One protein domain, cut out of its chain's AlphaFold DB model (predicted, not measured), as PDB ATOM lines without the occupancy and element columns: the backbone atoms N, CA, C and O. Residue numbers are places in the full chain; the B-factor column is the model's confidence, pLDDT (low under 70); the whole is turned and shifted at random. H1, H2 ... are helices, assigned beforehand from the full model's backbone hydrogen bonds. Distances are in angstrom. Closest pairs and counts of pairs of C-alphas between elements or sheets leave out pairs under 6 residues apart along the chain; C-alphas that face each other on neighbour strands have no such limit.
ATOM      1  N   GLN A 160     198.988 150.878 251.374       78.38
ATOM      2  CA  GLN A 160     200.290 151.529 251.347       78.38
ATOM      3  C   GLN A 160     200.402 152.552 252.484       78.38
ATOM      4  O   GLN A 160     199.538 153.413 252.658       78.38
ATOM      5  N   SER A 161     201.509 152.501 253.227       60.03
ATOM      6  CA  SER A 161     201.896 153.581 254.134       60.03
ATOM      7  C   SER A 161     202.105 154.854 253.312       60.03
ATOM      8  O   SER A 161     202.974 154.900 252.443       60.03
ATOM      9  N   SER A 162     201.318 155.894 253.573       53.03
ATOM     10  CA  SER A 162     201.479 157.213 252.960       53.03
ATOM     11  C   SER A 162     202.798 157.846 253.419       53.03
ATOM     12  O   SER A 162     202.833 158.560 254.419       53.03
ATOM     13  N   SER A 163     203.902 157.544 252.735       38.53
ATOM     14  CA  SER A 163     205.238 158.034 253.098       38.53
ATOM     15  C   SER A 163     206.083 158.506 251.914       38.53
ATOM     16  O   SER A 163     207.307 158.526 252.012       38.53
ATOM     17  N   ILE A 164     205.459 158.952 250.822       39.91
ATOM     18  CA  ILE A 164     206.135 159.827 249.856       39.91
ATOM     19  C   ILE A 164     205.462 161.194 249.933       39.91
ATOM     20  O   ILE A 164     204.363 161.404 249.421       39.91
ATOM     21  N   ALA A 165     206.112 162.123 250.636       34.66
ATOM     22  CA  ALA A 165     205.720 163.523 250.641       34.66
ATOM     23  C   ALA A 165     205.771 164.053 249.198       34.66
ATOM     24  O   ALA A 165     206.849 164.172 248.624       34.66
ATOM     25  N   GLY A 166     204.605 164.332 248.610       41.88
ATOM     26  CA  GLY A 166     204.483 164.943 247.281       41.88
ATOM     27  C   GLY A 166     203.636 164.164 246.273       41.88
ATOM     28  O   GLY A 166     203.100 164.783 245.355       41.88
ATOM     29  N   GLU A 167     203.422 162.856 246.452       41.97
ATOM     30  CA  GLU A 167     202.480 162.113 245.607       41.97
ATOM     31  C   GLU A 167     201.067 162.205 246.196       41.97
ATOM     32  O   GLU A 167     200.764 161.669 247.263       41.97
ATOM     33  N   LYS A 168     200.179 162.922 245.493       43.84
ATOM     34  CA  LYS A 168     198.733 162.893 245.746       43.84
ATOM     35  C   LYS A 168     198.278 161.434 245.785       43.84
ATOM     36  O   LYS A 168     198.362 160.791 244.748       43.84
ATOM     37  N   GLN A 169     197.836 160.963 246.956       51.34
ATOM     38  CA  GLN A 169     196.735 160.028 247.295       51.34
ATOM     39  C   GLN A 169     196.275 158.923 246.304       51.34
ATOM     40  O   GLN A 169     195.222 158.332 246.517       51.34
ATOM     41  N   SER A 170     197.008 158.631 245.233       55.50
ATOM     42  CA  SER A 170     196.483 157.979 244.026       55.50
ATOM     43  C   SER A 170     196.570 156.459 244.058       55.50
ATOM     44  O   SER A 170     195.915 155.792 243.274       55.50
ATOM     45  N   ARG A 171     197.338 155.870 244.977       65.50
ATOM     46  CA  ARG A 171     197.387 154.416 245.163       65.50
ATOM     47  C   ARG A 171     197.219 154.074 246.630       65.50
ATOM     48  O   ARG A 171     198.132 154.247 247.429       65.50
ATOM     49  N   ARG A 172     196.018 153.623 246.999       74.38
ATOM     50  CA  ARG A 172     195.719 153.162 248.364       74.38
ATOM     51  C   ARG A 172     196.131 151.715 248.576       74.38
ATOM     52  O   ARG A 172     196.755 151.398 249.585       74.38
ATOM     53  N   VAL A 173     195.788 150.863 247.619       81.38
ATOM     54  CA  VAL A 173     196.163 149.451 247.561       81.38
ATOM     55  C   VAL A 173     197.075 149.290 246.353       81.38
ATOM     56  O   VAL A 173     196.754 149.790 245.280       81.38
ATOM     57  N   ASN A 174     198.223 148.643 246.536       75.94
ATOM     58  CA  ASN A 174     199.114 148.302 245.434       75.94
ATOM     59  C   ASN A 174     199.363 146.802 245.465       75.94
ATOM     60  O   ASN A 174     200.166 146.304 246.254       75.94
ATOM     61  N   LEU A 175     198.650 146.115 244.586       76.56
ATOM     62  CA  LEU A 175     198.786 144.688 244.348       76.56
ATOM     63  C   LEU A 175     199.154 144.472 242.876       76.56
ATOM     64  O   LEU A 175     198.635 143.570 242.218       76.56
ATOM     65  N   THR A 176     200.027 145.340 242.351       71.38
ATOM     66  CA  THR A 176     200.532 145.232 240.981       71.38
ATOM     67  C   THR A 176     201.266 143.912 240.757       71.38
ATOM     68  O   THR A 176     202.034 143.451 241.602       71.38
ATOM     69  N   GLY A 177     201.054 143.309 239.587       70.19
ATOM     70  CA  GLY A 177     201.655 142.023 239.240       70.19
ATOM     71  C   GLY A 177     200.859 140.839 239.789       70.19
ATOM     72  O   GLY A 177     199.629 140.828 239.736       70.19
ATOM     73  N   ASN A 178     201.563 139.811 240.267       70.81
ATOM     74  CA  ASN A 178     200.932 138.623 240.835       70.81
ATOM     75  C   ASN A 178     200.625 138.873 242.314       70.81
ATOM     76  O   ASN A 178     201.515 138.752 243.160       70.81
ATOM     77  N   ALA A 179     199.375 139.227 242.613       80.88
ATOM     78  CA  ALA A 179     198.883 139.257 243.984       80.88
ATOM     79  C   ALA A 179     199.091 137.883 244.650       80.88
ATOM     80  O   ALA A 179     199.068 136.842 243.990       80.88
ATOM     81  N   HIS A 180     199.305 137.876 245.967       90.50
ATOM     82  CA  HIS A 180     199.300 136.626 246.725       90.50
ATOM     83  C   HIS A 180     197.944 135.916 246.520       90.50
ATOM     84  O   HIS A 180     196.934 136.618 246.499       90.50
ATOM     85  N   PRO A 181     197.877 134.571 246.440       91.88
ATOM     86  CA  PRO A 181     196.625 133.848 246.165       91.88
ATOM     87  C   PRO A 181     195.472 134.154 247.132       91.88
ATOM     88  O   PRO A 181     194.308 133.996 246.800       91.88
ATOM     89  N   SER A 182     195.777 134.623 248.344       94.12
ATOM     90  CA  SER A 182     194.756 135.085 249.300       94.12
ATOM     91  C   SER A 182     194.063 136.390 248.900       94.12
ATOM     92  O   SER A 182     193.068 136.731 249.521       94.12
ATOM     93  N   PHE A 183     194.598 137.140 247.936       94.00
ATOM     94  CA  PHE A 183     194.135 138.480 247.561       94.00
ATOM     95  C   PHE A 183     193.955 138.661 246.051       94.00
ATOM     96  O   PHE A 183     193.600 139.760 245.622       94.00
ATOM     97  N   ASP A 184     194.223 137.640 245.240       89.81
ATOM     98  CA  ASP A 184     194.011 137.718 243.798       89.81
ATOM     99  C   ASP A 184     192.517 137.700 243.432       89.81
ATOM    100  O   ASP A 184     191.640 137.604 244.294       89.81
ATOM    101  N   ILE A 185     192.232 137.822 242.137       91.00
ATOM    102  CA  ILE A 185     190.868 137.898 241.602       91.00
ATOM    103  C   ILE A 185     190.031 136.636 241.863       91.00
ATOM    104  O   ILE A 185     188.812 136.727 241.953       91.00
ATOM    105  N   ASP A 186     190.669 135.474 242.001       92.25
ATOM    106  CA  ASP A 186     189.989 134.188 242.181       92.25
ATOM    107  C   ASP A 186     189.849 133.827 243.675       92.25
ATOM    108  O   ASP A 186     189.242 132.818 244.037       92.25
ATOM    109  N   SER A 187     190.392 134.666 244.562       95.88
ATOM    110  CA  SER A 187     190.347 134.469 246.005       95.88
ATOM    111  C   SER A 187     188.944 134.660 246.598       95.88
ATOM    112  O   SER A 187     188.117 135.459 246.139       95.88
ATOM    113  N   ILE A 188     188.696 133.969 247.716       97.50
ATOM    114  CA  ILE A 188     187.496 134.168 248.549       97.50
ATOM    115  C   ILE A 188     187.439 135.612 249.063       97.50
ATOM    116  O   ILE A 188     186.356 136.194 249.151       97.50
ATOM    117  N   VAL A 189     188.599 136.211 249.350       98.19
ATOM    118  CA  VAL A 189     188.705 137.602 249.798       98.19
ATOM    119  C   VAL A 189     188.179 138.556 248.733       98.19
ATOM    120  O   VAL A 189     187.314 139.375 249.046       98.19
ATOM    121  N   PHE A 190     188.639 138.432 247.482       97.62
ATOM    122  CA  PHE A 190     188.153 139.279 246.395       97.62
ATOM    123  C   PHE A 190     186.664 139.063 246.151       97.62
ATOM    124  O   PHE A 190     185.917 140.033 246.146       97.62
ATOM    125  N   THR A 191     186.223 137.810 246.029       98.19
ATOM    126  CA  THR A 191     184.811 137.479 245.767       98.19
ATOM    127  C   THR A 191     183.884 138.080 246.827       98.19
ATOM    128  O   THR A 191     182.846 138.665 246.515       98.19
ATOM    129  N   THR A 192     184.283 137.993 248.097       98.62
ATOM    130  CA  THR A 192     183.532 138.575 249.217       98.62
ATOM    131  C   THR A 192     183.544 140.102 249.154       98.62
ATOM    132  O   THR A 192     182.492 140.733 249.255       98.62
ATOM    133  N   CYS A 193     184.711 140.714 248.934       98.75
ATOM    134  CA  CYS A 193     184.826 142.164 248.800       98.75
ATOM    135  C   CYS A 193     184.009 142.697 247.614       98.75
ATOM    136  O   CYS A 193     183.317 143.698 247.759       98.75
ATOM    137  N   GLU A 194     184.048 142.026 246.463       98.56
ATOM    138  CA  GLU A 194     183.307 142.389 245.252       98.56
ATOM    139  C   GLU A 194     181.797 142.363 245.514       98.56
ATOM    140  O   GLU A 194     181.101 143.317 245.171       98.56
ATOM    141  N   LYS A 195     181.298 141.347 246.228       98.50
ATOM    142  CA  LYS A 195     179.899 141.298 246.671       98.50
ATOM    143  C   LYS A 195     179.526 142.519 247.519       98.50
ATOM    144  O   LYS A 195     178.565 143.210 247.192       98.50
ATOM    145  N   TYR A 196     180.282 142.822 248.580       98.75
ATOM    146  CA  TYR A 196     180.002 144.007 249.404       98.75
ATOM    147  C   TYR A 196     180.146 145.306 248.612       98.75
ATOM    148  O   TYR A 196     179.386 146.242 248.839       98.75
ATOM    149  N   PHE A 197     181.092 145.375 247.676       98.75
ATOM    150  CA  PHE A 197     181.286 146.545 246.833       98.75
ATOM    151  C   PHE A 197     180.058 146.803 245.960       98.75
ATOM    152  O   PHE A 197     179.528 147.913 245.969       98.75
ATOM    153  N   ILE A 198     179.556 145.770 245.279       98.56
ATOM    154  CA  ILE A 198     178.335 145.853 244.473       98.56
ATOM    155  C   ILE A 198     177.155 146.266 245.349       98.56
ATOM    156  O   ILE A 198     176.457 147.230 245.043       98.56
ATOM    157  N   GLU A 199     176.937 145.576 246.466       98.00
ATOM    158  CA  GLU A 199     175.745 145.828 247.263       98.00
ATOM    159  C   GLU A 199     175.766 147.192 247.977       98.00
ATOM    160  O   GLU A 199     174.717 147.810 248.117       98.00
ATOM    161  N   ILE A 200     176.925 147.659 248.458       98.12
ATOM    162  CA  ILE A 200     177.039 148.933 249.186       98.12
ATOM    163  C   ILE A 200     177.153 150.103 248.210       98.12
ATOM    164  O   ILE A 200     176.457 151.101 248.368       98.12
ATOM    165  N   PHE A 201     178.061 150.021 247.240       98.38
ATOM    166  CA  PHE A 201     178.448 151.181 246.441       98.38
ATOM    167  C   PHE A 201     177.673 151.290 245.140       98.38
ATOM    168  O   PHE A 201     177.248 152.388 244.791       98.38
ATOM    169  N   ILE A 202     177.471 150.175 244.444       97.62
ATOM    170  CA  ILE A 202     176.749 150.187 243.172       97.62
ATOM    171  C   ILE A 202     175.248 150.301 243.439       97.62
ATOM    172  O   ILE A 202     174.626 151.254 242.989       97.62
ATOM    173  N   ASN A 203     174.689 149.392 244.238       95.94
ATOM    174  CA  ASN A 203     173.241 149.296 244.414       95.94
ATOM    175  C   ASN A 203     172.677 150.315 245.419       95.94
ATOM    176  O   ASN A 203     171.678 150.963 245.127       95.94
ATOM    177  N   ASP A 204     173.283 150.442 246.607       95.44
ATOM    178  CA  ASP A 204     172.711 151.260 247.690       95.44
ATOM    179  C   ASP A 204     173.142 152.735 247.631       95.44
ATOM    180  O   ASP A 204     172.312 153.623 247.822       95.44
ATOM    181  N   MET A 205     174.438 153.014 247.435       95.44
ATOM    182  CA  MET A 205     174.955 154.391 247.371       95.44
ATOM    183  C   MET A 205     174.895 155.000 245.968       95.44
ATOM    184  O   MET A 205     175.051 156.212 245.856       95.44
ATOM    185  N   GLY A 206     174.715 154.196 244.916       95.69
ATOM    186  CA  GLY A 206     174.613 154.691 243.544       95.69
ATOM    187  C   GLY A 206     175.854 155.455 243.084       95.69
ATOM    188  O   GLY A 206     175.723 156.530 242.505       95.69
ATOM    189  N   ILE A 207     177.070 154.932 243.313       96.69
ATOM    190  CA  ILE A 207     178.317 155.655 242.978       96.69
ATOM    191  C   ILE A 207     178.490 155.983 241.483       96.69
ATOM    192  O   ILE A 207     179.409 156.729 241.143       96.69
ATOM    193  N   PHE A 208     177.628 155.433 240.623       96.56
ATOM    194  CA  PHE A 208     177.543 155.690 239.184       96.56
ATOM    195  C   PHE A 208     176.141 156.123 238.713       96.56
ATOM    196  O   PHE A 208     175.957 156.298 237.515       96.56
ATOM    197  N   ASP A 209     175.173 156.270 239.623       94.12
ATOM    198  CA  ASP A 209     173.762 156.546 239.301       94.12
ATOM    199  C   ASP A 209     173.241 157.845 239.937       94.12
ATOM    200  O   ASP A 209     172.356 158.494 239.382       94.12
ATOM    201  N   ASP A 210     173.764 158.234 241.104       94.62
ATOM    202  CA  ASP A 210     173.338 159.440 241.816       94.62
ATOM    203  C   ASP A 210     174.271 160.616 241.491       94.62
ATOM    204  O   ASP A 210     175.455 160.599 241.833       94.62
ATOM    205  N   GLU A 211     173.734 161.660 240.849       93.62
ATOM    206  CA  GLU A 211     174.509 162.820 240.387       93.62
ATOM    207  C   GLU A 211     175.310 163.509 241.504       93.62
ATOM    208  O   GLU A 211     176.435 163.957 241.269       93.62
ATOM    209  N   LEU A 212     174.762 163.603 242.720       94.75
ATOM    210  CA  LEU A 212     175.436 164.251 243.845       94.75
ATOM    211  C   LEU A 212     176.572 163.370 244.373       94.75
ATOM    212  O   LEU A 212     177.656 163.869 244.680       94.75
ATOM    213  N   ILE A 213     176.339 162.061 244.456       96.31
ATOM    214  CA  ILE A 213     177.356 161.090 244.865       96.31
ATOM    215  C   ILE A 213     178.480 161.026 243.828       96.31
ATOM    216  O   ILE A 213     179.656 161.053 244.202       96.31
ATOM    217  N   MET A 214     178.145 161.025 242.534       95.81
ATOM    218  CA  MET A 214     179.091 160.977 241.414       95.81
ATOM    219  C   MET A 214     180.097 162.131 241.423       95.81
ATOM    220  O   MET A 214     181.259 161.927 241.062       95.81
ATOM    221  N   GLN A 215     179.704 163.318 241.904       95.12
ATOM    222  CA  GLN A 215     180.621 164.455 242.081       95.12
ATOM    223  C   GLN A 215     181.794 164.138 243.024       95.12
ATOM    224  O   GLN A 215     182.841 164.778 242.930       95.12
ATOM    225  N   GLN A 216     181.640 163.161 243.922       94.88
ATOM    226  CA  GLN A 216     182.669 162.737 244.874       94.88
ATOM    227  C   GLN A 216     183.275 161.376 244.506       94.88
ATOM    228  O   GLN A 216     184.499 161.220 244.526       94.88
ATOM    229  N   SER A 217     182.441 160.398 244.145       95.88
ATOM    230  CA  SER A 217     182.863 159.017 243.903       95.88
ATOM    231  C   SER A 217     183.695 158.859 242.629       95.88
ATOM    232  O   SER A 217     184.694 158.140 242.653       95.88
ATOM    233  N   ILE A 218     183.346 159.546 241.532       96.06
ATOM    234  CA  ILE A 218     184.080 159.432 240.264       96.06
ATOM    235  C   ILE A 218     185.494 160.008 240.397       96.06
ATOM    236  O   ILE A 218     186.443 159.292 240.066       96.06
ATOM    237  N   PRO A 219     185.705 161.234 240.925       95.06
ATOM    238  CA  PRO A 219     187.057 161.730 241.168       95.06
ATOM    239  C   PRO A 219     187.876 160.807 242.073       95.06
ATOM    240  O   PRO A 219     189.055 160.585 241.799       95.06
ATOM    241  N   TYR A 220     187.264 160.239 243.118       93.88
ATOM    242  CA  TYR A 220     187.930 159.267 243.982       93.88
ATOM    243  C   TYR A 220     188.371 158.022 243.203       93.88
ATOM    244  O   TYR A 220     189.553 157.681 243.217       93.88
ATOM    245  N   LEU A 221     187.452 157.381 242.473       95.12
ATOM    246  CA  LEU A 221     187.730 156.173 241.697       95.12
ATOM    247  C   LEU A 221     188.806 156.421 240.640       95.12
ATOM    248  O   LEU A 221     189.765 155.661 240.553       95.12
ATOM    249  N   LEU A 222     188.696 157.505 239.868       94.69
ATOM    250  CA  LEU A 222     189.686 157.844 238.846       94.69
ATOM    251  C   LEU A 222     191.051 158.169 239.466       94.69
ATOM    252  O   LEU A 222     192.079 157.928 238.834       94.69
ATOM    253  N   ASN A 223     191.106 158.692 240.692       91.81
ATOM    254  CA  ASN A 223     192.376 158.905 241.382       91.81
ATOM    255  C   ASN A 223     193.094 157.598 241.727       91.81
ATOM    256  O   ASN A 223     194.318 157.632 241.776       91.81
ATOM    257  N   LEU A 224     192.383 156.472 241.880       90.88
ATOM    258  CA  LEU A 224     192.993 155.145 242.065       90.88
ATOM    259  C   LEU A 224     193.725 154.648 240.804       90.88
ATOM    260  O   LEU A 224     194.586 153.772 240.870       90.88
ATOM    261  N   ILE A 225     193.384 155.207 239.638       92.38
ATOM    262  CA  ILE A 225     193.884 154.765 238.338       92.38
ATOM    263  C   ILE A 225     195.053 155.645 237.905       92.38
ATOM    264  O   ILE A 225     194.885 156.791 237.478       92.38
ATOM    265  N   TYR A 226     196.256 155.083 237.999       89.00
ATOM    266  CA  TYR A 226     197.511 155.772 237.684       89.00
ATOM    267  C   TYR A 226     198.002 155.542 236.242       89.00
ATOM    268  O   TYR A 226     199.044 156.072 235.865       89.00
ATOM    269  N   ILE A 227     197.273 154.763 235.436       91.44
ATOM    270  CA  ILE A 227     197.551 154.543 234.009       91.44
ATOM    271  C   ILE A 227     196.521 155.315 233.180       91.44
ATOM    272  O   ILE A 227     195.318 155.069 233.298       91.44
ATOM    273  N   SER A 228     196.991 156.251 232.354       94.19
ATOM    274  CA  SER A 228     196.143 157.189 231.606       94.19
ATOM    275  C   SER A 228     195.174 156.488 230.658       94.19
ATOM    276  O   SER A 228     194.007 156.849 230.611       94.19
ATOM    277  N   GLU A 229     195.618 155.446 229.958       95.75
ATOM    278  CA  GLU A 229     194.795 154.693 229.007       95.75
ATOM    279  C   GLU A 229     193.622 153.989 229.706       95.75
ATOM    280  O   GLU A 229     192.500 153.983 229.204       95.75
ATOM    281  N   VAL A 230     193.864 153.439 230.901       95.75
ATOM    282  CA  VAL A 230     192.823 152.800 231.724       95.75
ATOM    283  C   VAL A 230     191.855 153.852 232.263       95.75
ATOM    284  O   VAL A 230     190.647 153.627 232.277       95.75
ATOM    285  N   LYS A 231     192.371 155.018 232.671       96.06
ATOM    286  CA  LYS A 231     191.555 156.146 233.131       96.06
ATOM    287  C   LYS A 231     190.607 156.633 232.032       96.06
ATOM    288  O   LYS A 231     189.409 156.707 232.290       96.06
ATOM    289  N   THR A 232     191.113 156.877 230.821       96.81
ATOM    290  CA  THR A 232     190.296 157.269 229.662       96.81
ATOM    291  C   THR A 232     189.240 156.213 229.345       96.81
ATOM    292  O   THR A 232     188.069 156.542 229.197       96.81
ATOM    293  N   MET A 233     189.620 154.932 229.336       97.06
ATOM    294  CA  MET A 233     188.686 153.827 229.093       97.06
ATOM    295  C   MET A 233     187.520 153.803 230.093       97.06
ATOM    296  O   MET A 233     186.383 153.551 229.696       97.06
ATOM    297  N   ILE A 234     187.785 154.058 231.380       96.75
ATOM    298  CA  ILE A 234     186.738 154.127 232.408       96.75
ATOM    299  C   ILE A 234     185.859 155.366 232.199       96.75
ATOM    300  O   ILE A 234     184.641 155.255 232.300       96.75
ATOM    301  N   GLN A 235     186.447 156.522 231.871       96.06
ATOM    302  CA  GLN A 235     185.696 157.752 231.586       96.06
ATOM    303  C   GLN A 235     184.719 157.573 230.416       96.06
ATOM    304  O   GLN A 235     183.545 157.895 230.560       96.06
ATOM    305  N   GLU A 236     185.151 156.950 229.319       95.75
ATOM    306  CA  GLU A 236     184.278 156.638 228.178       95.75
ATOM    307  C   GLU A 236     183.101 155.722 228.562       95.75
ATOM    308  O   GLU A 236     181.998 155.861 228.037       95.75
ATOM    309  N   ILE A 237     183.308 154.768 229.483       96.19
ATOM    310  CA  ILE A 237     182.215 153.916 229.982       96.19
ATOM    311  C   ILE A 237     181.234 154.740 230.818       96.19
ATOM    312  O   ILE A 237     180.022 154.565 230.674       96.19
ATOM    313  N   LEU A 238     181.737 155.624 231.682       94.25
ATOM    314  CA  LEU A 238     180.911 156.484 232.534       94.25
ATOM    315  C   LEU A 238     180.023 157.424 231.702       94.25
ATOM    316  O   LEU A 238     178.882 157.674 232.073       94.25
ATOM    317  N   GLU A 239     180.502 157.876 230.543       90.88
ATOM    318  CA  GLU A 239     179.757 158.739 229.613       90.88
ATOM    319  C   GLU A 239     178.689 157.994 228.786       90.88
ATOM    320  O   GLU A 239     177.911 158.618 228.067       90.88
ATOM    321  N   SER A 240     178.597 156.661 228.892       86.88
ATOM    322  CA  SER A 240     177.676 155.855 228.073       86.88
ATOM    323  C   SER A 240     176.187 155.993 228.429       86.88
ATOM    324  O   SER A 240     175.349 155.461 227.700       86.88
ATOM    325  N   GLY A 241     175.847 156.674 229.532       75.38
ATOM    326  CA  GLY A 241     174.463 156.909 229.969       75.38
ATOM    327  C   GLY A 241     173.703 155.654 230.420       75.38
ATOM    328  O   GLY A 241     172.474 155.640 230.413       75.38
ATOM    329  N   LYS A 242     174.422 154.578 230.758       88.12
ATOM    330  CA  LYS A 242     173.861 153.308 231.246       88.12
ATOM    331  C   LYS A 242     173.697 153.312 232.770       88.12
ATOM    332  O   LYS A 242     174.251 154.173 233.442       88.12
ATOM    333  N   SER A 243     172.983 152.316 233.300       93.25
ATOM    334  CA  SER A 243     172.860 152.109 234.749       93.25
ATOM    335  C   SER A 243     174.217 151.838 235.409       93.25
ATOM    336  O   SER A 243     175.126 151.293 234.777       93.25
ATOM    337  N   GLY A 244     174.352 152.129 236.701       92.94
ATOM    338  CA  GLY A 244     175.571 151.895 237.468       92.94
ATOM    339  C   GLY A 244     175.972 150.425 237.529       92.94
ATOM    340  O   GLY A 244     177.162 150.106 237.478       92.94
ATOM    341  N   THR A 245     174.996 149.512 237.530       95.69
ATOM    342  CA  THR A 245     175.242 148.071 237.386       95.69
ATOM    343  C   THR A 245     175.874 147.726 236.036       95.69
ATOM    344  O   THR A 245     176.844 146.966 235.990       95.69
ATOM    345  N   ASP A 246     175.397 148.326 234.941       97.00
ATOM    346  CA  ASP A 246     175.957 148.109 233.600       97.00
ATOM    347  C   ASP A 246     177.326 148.777 233.432       97.00
ATOM    348  O   ASP A 246     178.201 148.252 232.734       97.00
ATOM    349  N   ILE A 247     177.523 149.945 234.048       97.62
ATOM    350  CA  ILE A 247     178.810 150.647 234.103       97.62
ATOM    351  C   ILE A 247     179.835 149.752 234.794       97.62
ATOM    352  O   ILE A 247     180.884 149.463 234.214       97.62
ATOM    353  N   TYR A 248     179.520 149.250 235.991       97.94
ATOM    354  CA  TYR A 248     180.429 148.376 236.725       97.94
ATOM    355  C   TYR A 248     180.731 147.086 235.955       97.94
ATOM    356  O   TYR A 248     181.899 146.719 235.829       97.94
ATOM    357  N   SER A 249     179.715 146.440 235.368       97.88
ATOM    358  CA  SER A 249     179.908 145.232 234.556       97.88
ATOM    359  C   SER A 249     180.858 145.472 233.380       97.88
ATOM    360  O   SER A 249     181.735 144.652 233.117       97.88
ATOM    361  N   GLN A 250     180.741 146.608 232.686       97.88
ATOM    362  CA  GLN A 250     181.635 146.944 231.574       97.88
ATOM    363  C   GLN A 250     183.061 147.249 232.029       97.88
ATOM    364  O   GLN A 250     184.007 146.816 231.370       97.88
ATOM    365  N   ILE A 251     183.228 147.980 233.140       97.75
ATOM    366  CA  ILE A 251     184.549 148.237 233.729       97.75
ATOM    367  C   ILE A 251     185.205 146.903 234.088       97.75
ATOM    368  O   ILE A 251     186.337 146.641 233.678       97.75
ATOM    369  N   ARG A 252     184.472 146.036 234.793       97.62
ATOM    370  CA  ARG A 252     184.915 144.699 235.191       97.62
ATOM    371  C   ARG A 252     185.352 143.870 233.985       97.62
ATOM    372  O   ARG A 252     186.484 143.393 233.954       97.62
ATOM    373  N   ASP A 253     184.505 143.754 232.965       97.50
ATOM    374  CA  ASP A 253     184.790 142.956 231.769       97.50
ATOM    375  C   ASP A 253     185.987 143.484 230.974       97.50
ATOM    376  O   ASP A 253     186.825 142.697 230.524       97.50
ATOM    377  N   LYS A 254     186.095 144.809 230.792       97.25
ATOM    378  CA  LYS A 254     187.240 145.401 230.087       97.25
ATOM    379  C   LYS A 254     188.542 145.186 230.860       97.25
ATOM    380  O   LYS A 254     189.531 144.788 230.247       97.25
ATOM    381  N   LEU A 255     188.542 145.386 232.182       95.81
ATOM    382  CA  LEU A 255     189.729 145.167 233.015       95.81
ATOM    383  C   LEU A 255     190.163 143.698 233.016       95.81
ATOM    384  O   LEU A 255     191.347 143.424 232.862       95.81
ATOM    385  N   LEU A 256     189.233 142.744 233.109       94.25
ATOM    386  CA  LEU A 256     189.570 141.314 233.095       94.25
ATOM    387  C   LEU A 256     190.163 140.839 231.759       94.25
ATOM    388  O   LEU A 256     191.001 139.934 231.746       94.25
ATOM    389  N   ARG A 257     189.761 141.446 230.634       95.69
ATOM    390  CA  ARG A 257     190.342 141.154 229.310       95.69
ATOM    391  C   ARG A 257     191.737 141.753 229.141       95.69
ATOM    392  O   ARG A 257     192.551 141.203 228.393       95.69
ATOM    393  N   ASP A 258     192.034 142.844 229.840       93.81
ATOM    394  CA  ASP A 258     193.355 143.459 229.848       93.81
ATOM    395  C   ASP A 258     194.290 142.733 230.827       93.81
ATOM    396  O   ASP A 258     194.407 143.065 232.006       93.81
ATOM    397  N   LYS A 259     195.029 141.739 230.319       89.56
ATOM    398  CA  LYS A 259     195.974 140.945 231.123       89.56
ATOM    399  C   LYS A 259     197.012 141.785 231.876       89.56
ATOM    400  O   LYS A 259     197.517 141.311 232.892       89.56
ATOM    401  N   LYS A 260     197.355 142.978 231.375       90.69
ATOM    402  CA  LYS A 260     198.360 143.864 231.976       90.69
ATOM    403  C   LYS A 260     197.759 144.732 233.080       90.69
ATOM    404  O   LYS A 260     198.460 145.020 234.043       90.69
ATOM    405  N   ASN A 261     196.499 145.140 232.928       91.94
ATOM    406  CA  ASN A 261     195.853 146.124 233.796       91.94
ATOM    407  C   ASN A 261     194.685 145.569 234.631       91.94
ATOM    408  O   ASN A 261     194.045 146.328 235.358       91.94
ATOM    409  N   LYS A 262     194.415 144.259 234.582       91.94
ATOM    410  CA  LYS A 262     193.361 143.608 235.380       91.94
ATOM    411  C   LYS A 262     193.458 143.871 236.884       91.94
ATOM    412  O   LYS A 262     192.447 143.778 237.574       91.94
ATOM    413  N   HIS A 263     194.641 144.233 237.389       90.69
ATOM    414  CA  HIS A 263     194.855 144.525 238.806       90.69
ATOM    415  C   HIS A 263     194.078 145.723 239.327       90.69
ATOM    416  O   HIS A 263     193.701 145.739 240.497       90.69
ATOM    417  N   PHE A 264     193.735 146.668 238.452       92.75
ATOM    418  CA  PHE A 264     192.882 147.785 238.835       92.75
ATOM    419  C   PHE A 264     191.513 147.337 239.345       92.75
ATOM    420  O   PHE A 264     190.934 148.032 240.172       92.75
ATOM    421  N   LEU A 265     191.001 146.179 238.917       94.81
ATOM    422  CA  LEU A 265     189.707 145.694 239.386       94.81
ATOM    423  C   LEU A 265     189.731 145.418 240.897       94.81
ATOM    424  O   LEU A 265     188.894 145.946 241.630       94.81
ATOM    425  N   TRP A 266     190.713 144.650 241.380       92.31
ATOM    426  CA  TRP A 266     190.830 144.381 242.813       92.31
ATOM    427  C   TRP A 266     191.363 145.573 243.604       92.31
ATOM    428  O   TRP A 266     190.932 145.774 244.734       92.31
ATOM    429  N   GLU A 267     192.210 146.426 243.023       92.31
ATOM    430  CA  GLU A 267     192.631 147.669 243.683       92.31
ATOM    431  C   GLU A 267     191.458 148.633 243.911       92.31
ATOM    432  O   GLU A 267     191.360 149.206 245.000       92.31
ATOM    433  N   ILE A 268     190.537 148.772 242.944       95.00
ATOM    434  CA  ILE A 268     189.292 149.539 243.113       95.00
ATOM    435  C   ILE A 268     188.464 148.913 244.233       95.00
ATOM    436  O   ILE A 268     188.197 149.572 245.234       95.00
ATOM    437  N   VAL A 269     188.097 147.635 244.103       97.50
ATOM    438  CA  VAL A 269     187.208 146.962 245.063       97.50
ATOM    439  C   VAL A 269     187.776 147.030 246.487       97.50
ATOM    440  O   VAL A 269     187.095 147.490 247.405       97.50
ATOM    441  N   TYR A 270     189.047 146.670 246.687       97.00
ATOM    442  CA  TYR A 270     189.676 146.693 248.010       97.00
ATOM    443  C   TYR A 270     189.830 148.096 248.594       97.00
ATOM    444  O   TYR A 270     189.691 148.271 249.808       97.00
ATOM    445  N   SER A 271     190.071 149.114 247.767       95.44
ATOM    446  CA  SER A 271     190.146 150.495 248.261       95.44
ATOM    447  C   SER A 271     188.833 150.932 248.921       95.44
ATOM    448  O   SER A 271     188.863 151.675 249.904       95.44
ATOM    449  N   PHE A 272     187.697 150.422 248.445       97.19
ATOM    450  CA  PHE A 272     186.374 150.768 248.956       97.19
ATOM    451  C   PHE A 272     185.941 149.940 250.174       97.19
ATOM    452  O   PHE A 272     185.393 150.509 251.117       97.19
ATOM    453  N   VAL A 273     186.178 148.623 250.187       98.12
ATOM    454  CA  VAL A 273     185.554 147.721 251.188       98.12
ATOM    455  C   VAL A 273     186.512 146.936 252.081       98.12
ATOM    456  O   VAL A 273     186.068 146.413 253.105       98.12
ATOM    457  N   TYR A 274     187.795 146.814 251.731       98.19
ATOM    458  CA  TYR A 274     188.706 145.925 252.461       98.19
ATOM    459  C   TYR A 274     188.948 146.413 253.915       98.19
ATOM    460  O   TYR A 274     188.882 147.618 254.184       98.19
TER     461      TYR A 274
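This is residues 160 to 274 of the 358 residues of the protein "DNA primase" of Naegleria gruberi (UniProt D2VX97). Four helices, H1, H4, H3 and H2 in that order round, make a four-sided frame that is open between H1 and H2, and H5 crosses between them at the end where H1 begins and H2 and H4 end. A long stretch with no named element, residues 160 to 187, runs past that same end. The printed part has 115 residues with five named helices, H1 to H5 in order along the chain, and no named strand; the class is all helix. It is compact, with a radius of gyration of the C-alphas of 13.8 A and spans of 35 by 34 by 24 A.

H1, the longest helix, is residues 188 to 204, 22.6 A from C-alpha 188 at (187.496, 134.168, 248.549) to C-alpha 204. H4 is residues 244 to 257, 20.0 A, and H2 residues 211 to 223, 18.3 A. H3 is residues 228 to 238. H5, residues 263 to 273, ends with C-alpha 273 at (185.554, 147.721, 251.188).

H1 touches H5 with residues 190 to 197 alone, the closest C-alphas, of Glu 194 and Val 269, 6.0 A apart, at a steep tilt of 65 degrees. H1 touches H4 at a shallow tilt of 31 degrees, opposite ways; the closest C-alphas, of Ile 202 and Gly 244, are 6.1 A apart. H4, the hub, forms helical hairpins with H3, at 32 degrees, only just short of steep, closest C-alphas Ile 237 and Ile 247 at 6.3 A, and with H5, closest C-alphas Leu 255 and Leu 265 at 6.4 A. H2 is close to but not clearly touching H3, with the C-alphas of Leu 222 and Lys 231 6.2 A apart. H1 and H2 are apart. Every O i to N i+4 pair is within hydrogen-bond range in H3, H4 and H5, against 11 of 13 in H1 and 7 of 9 in H2.

The two C-alphas farthest apart, of Ala 165 and Lys 242, are 38.7 A apart. The printed part has no cut, and no link between helices is long. Residues 161 to 171 have pLDDT under 70.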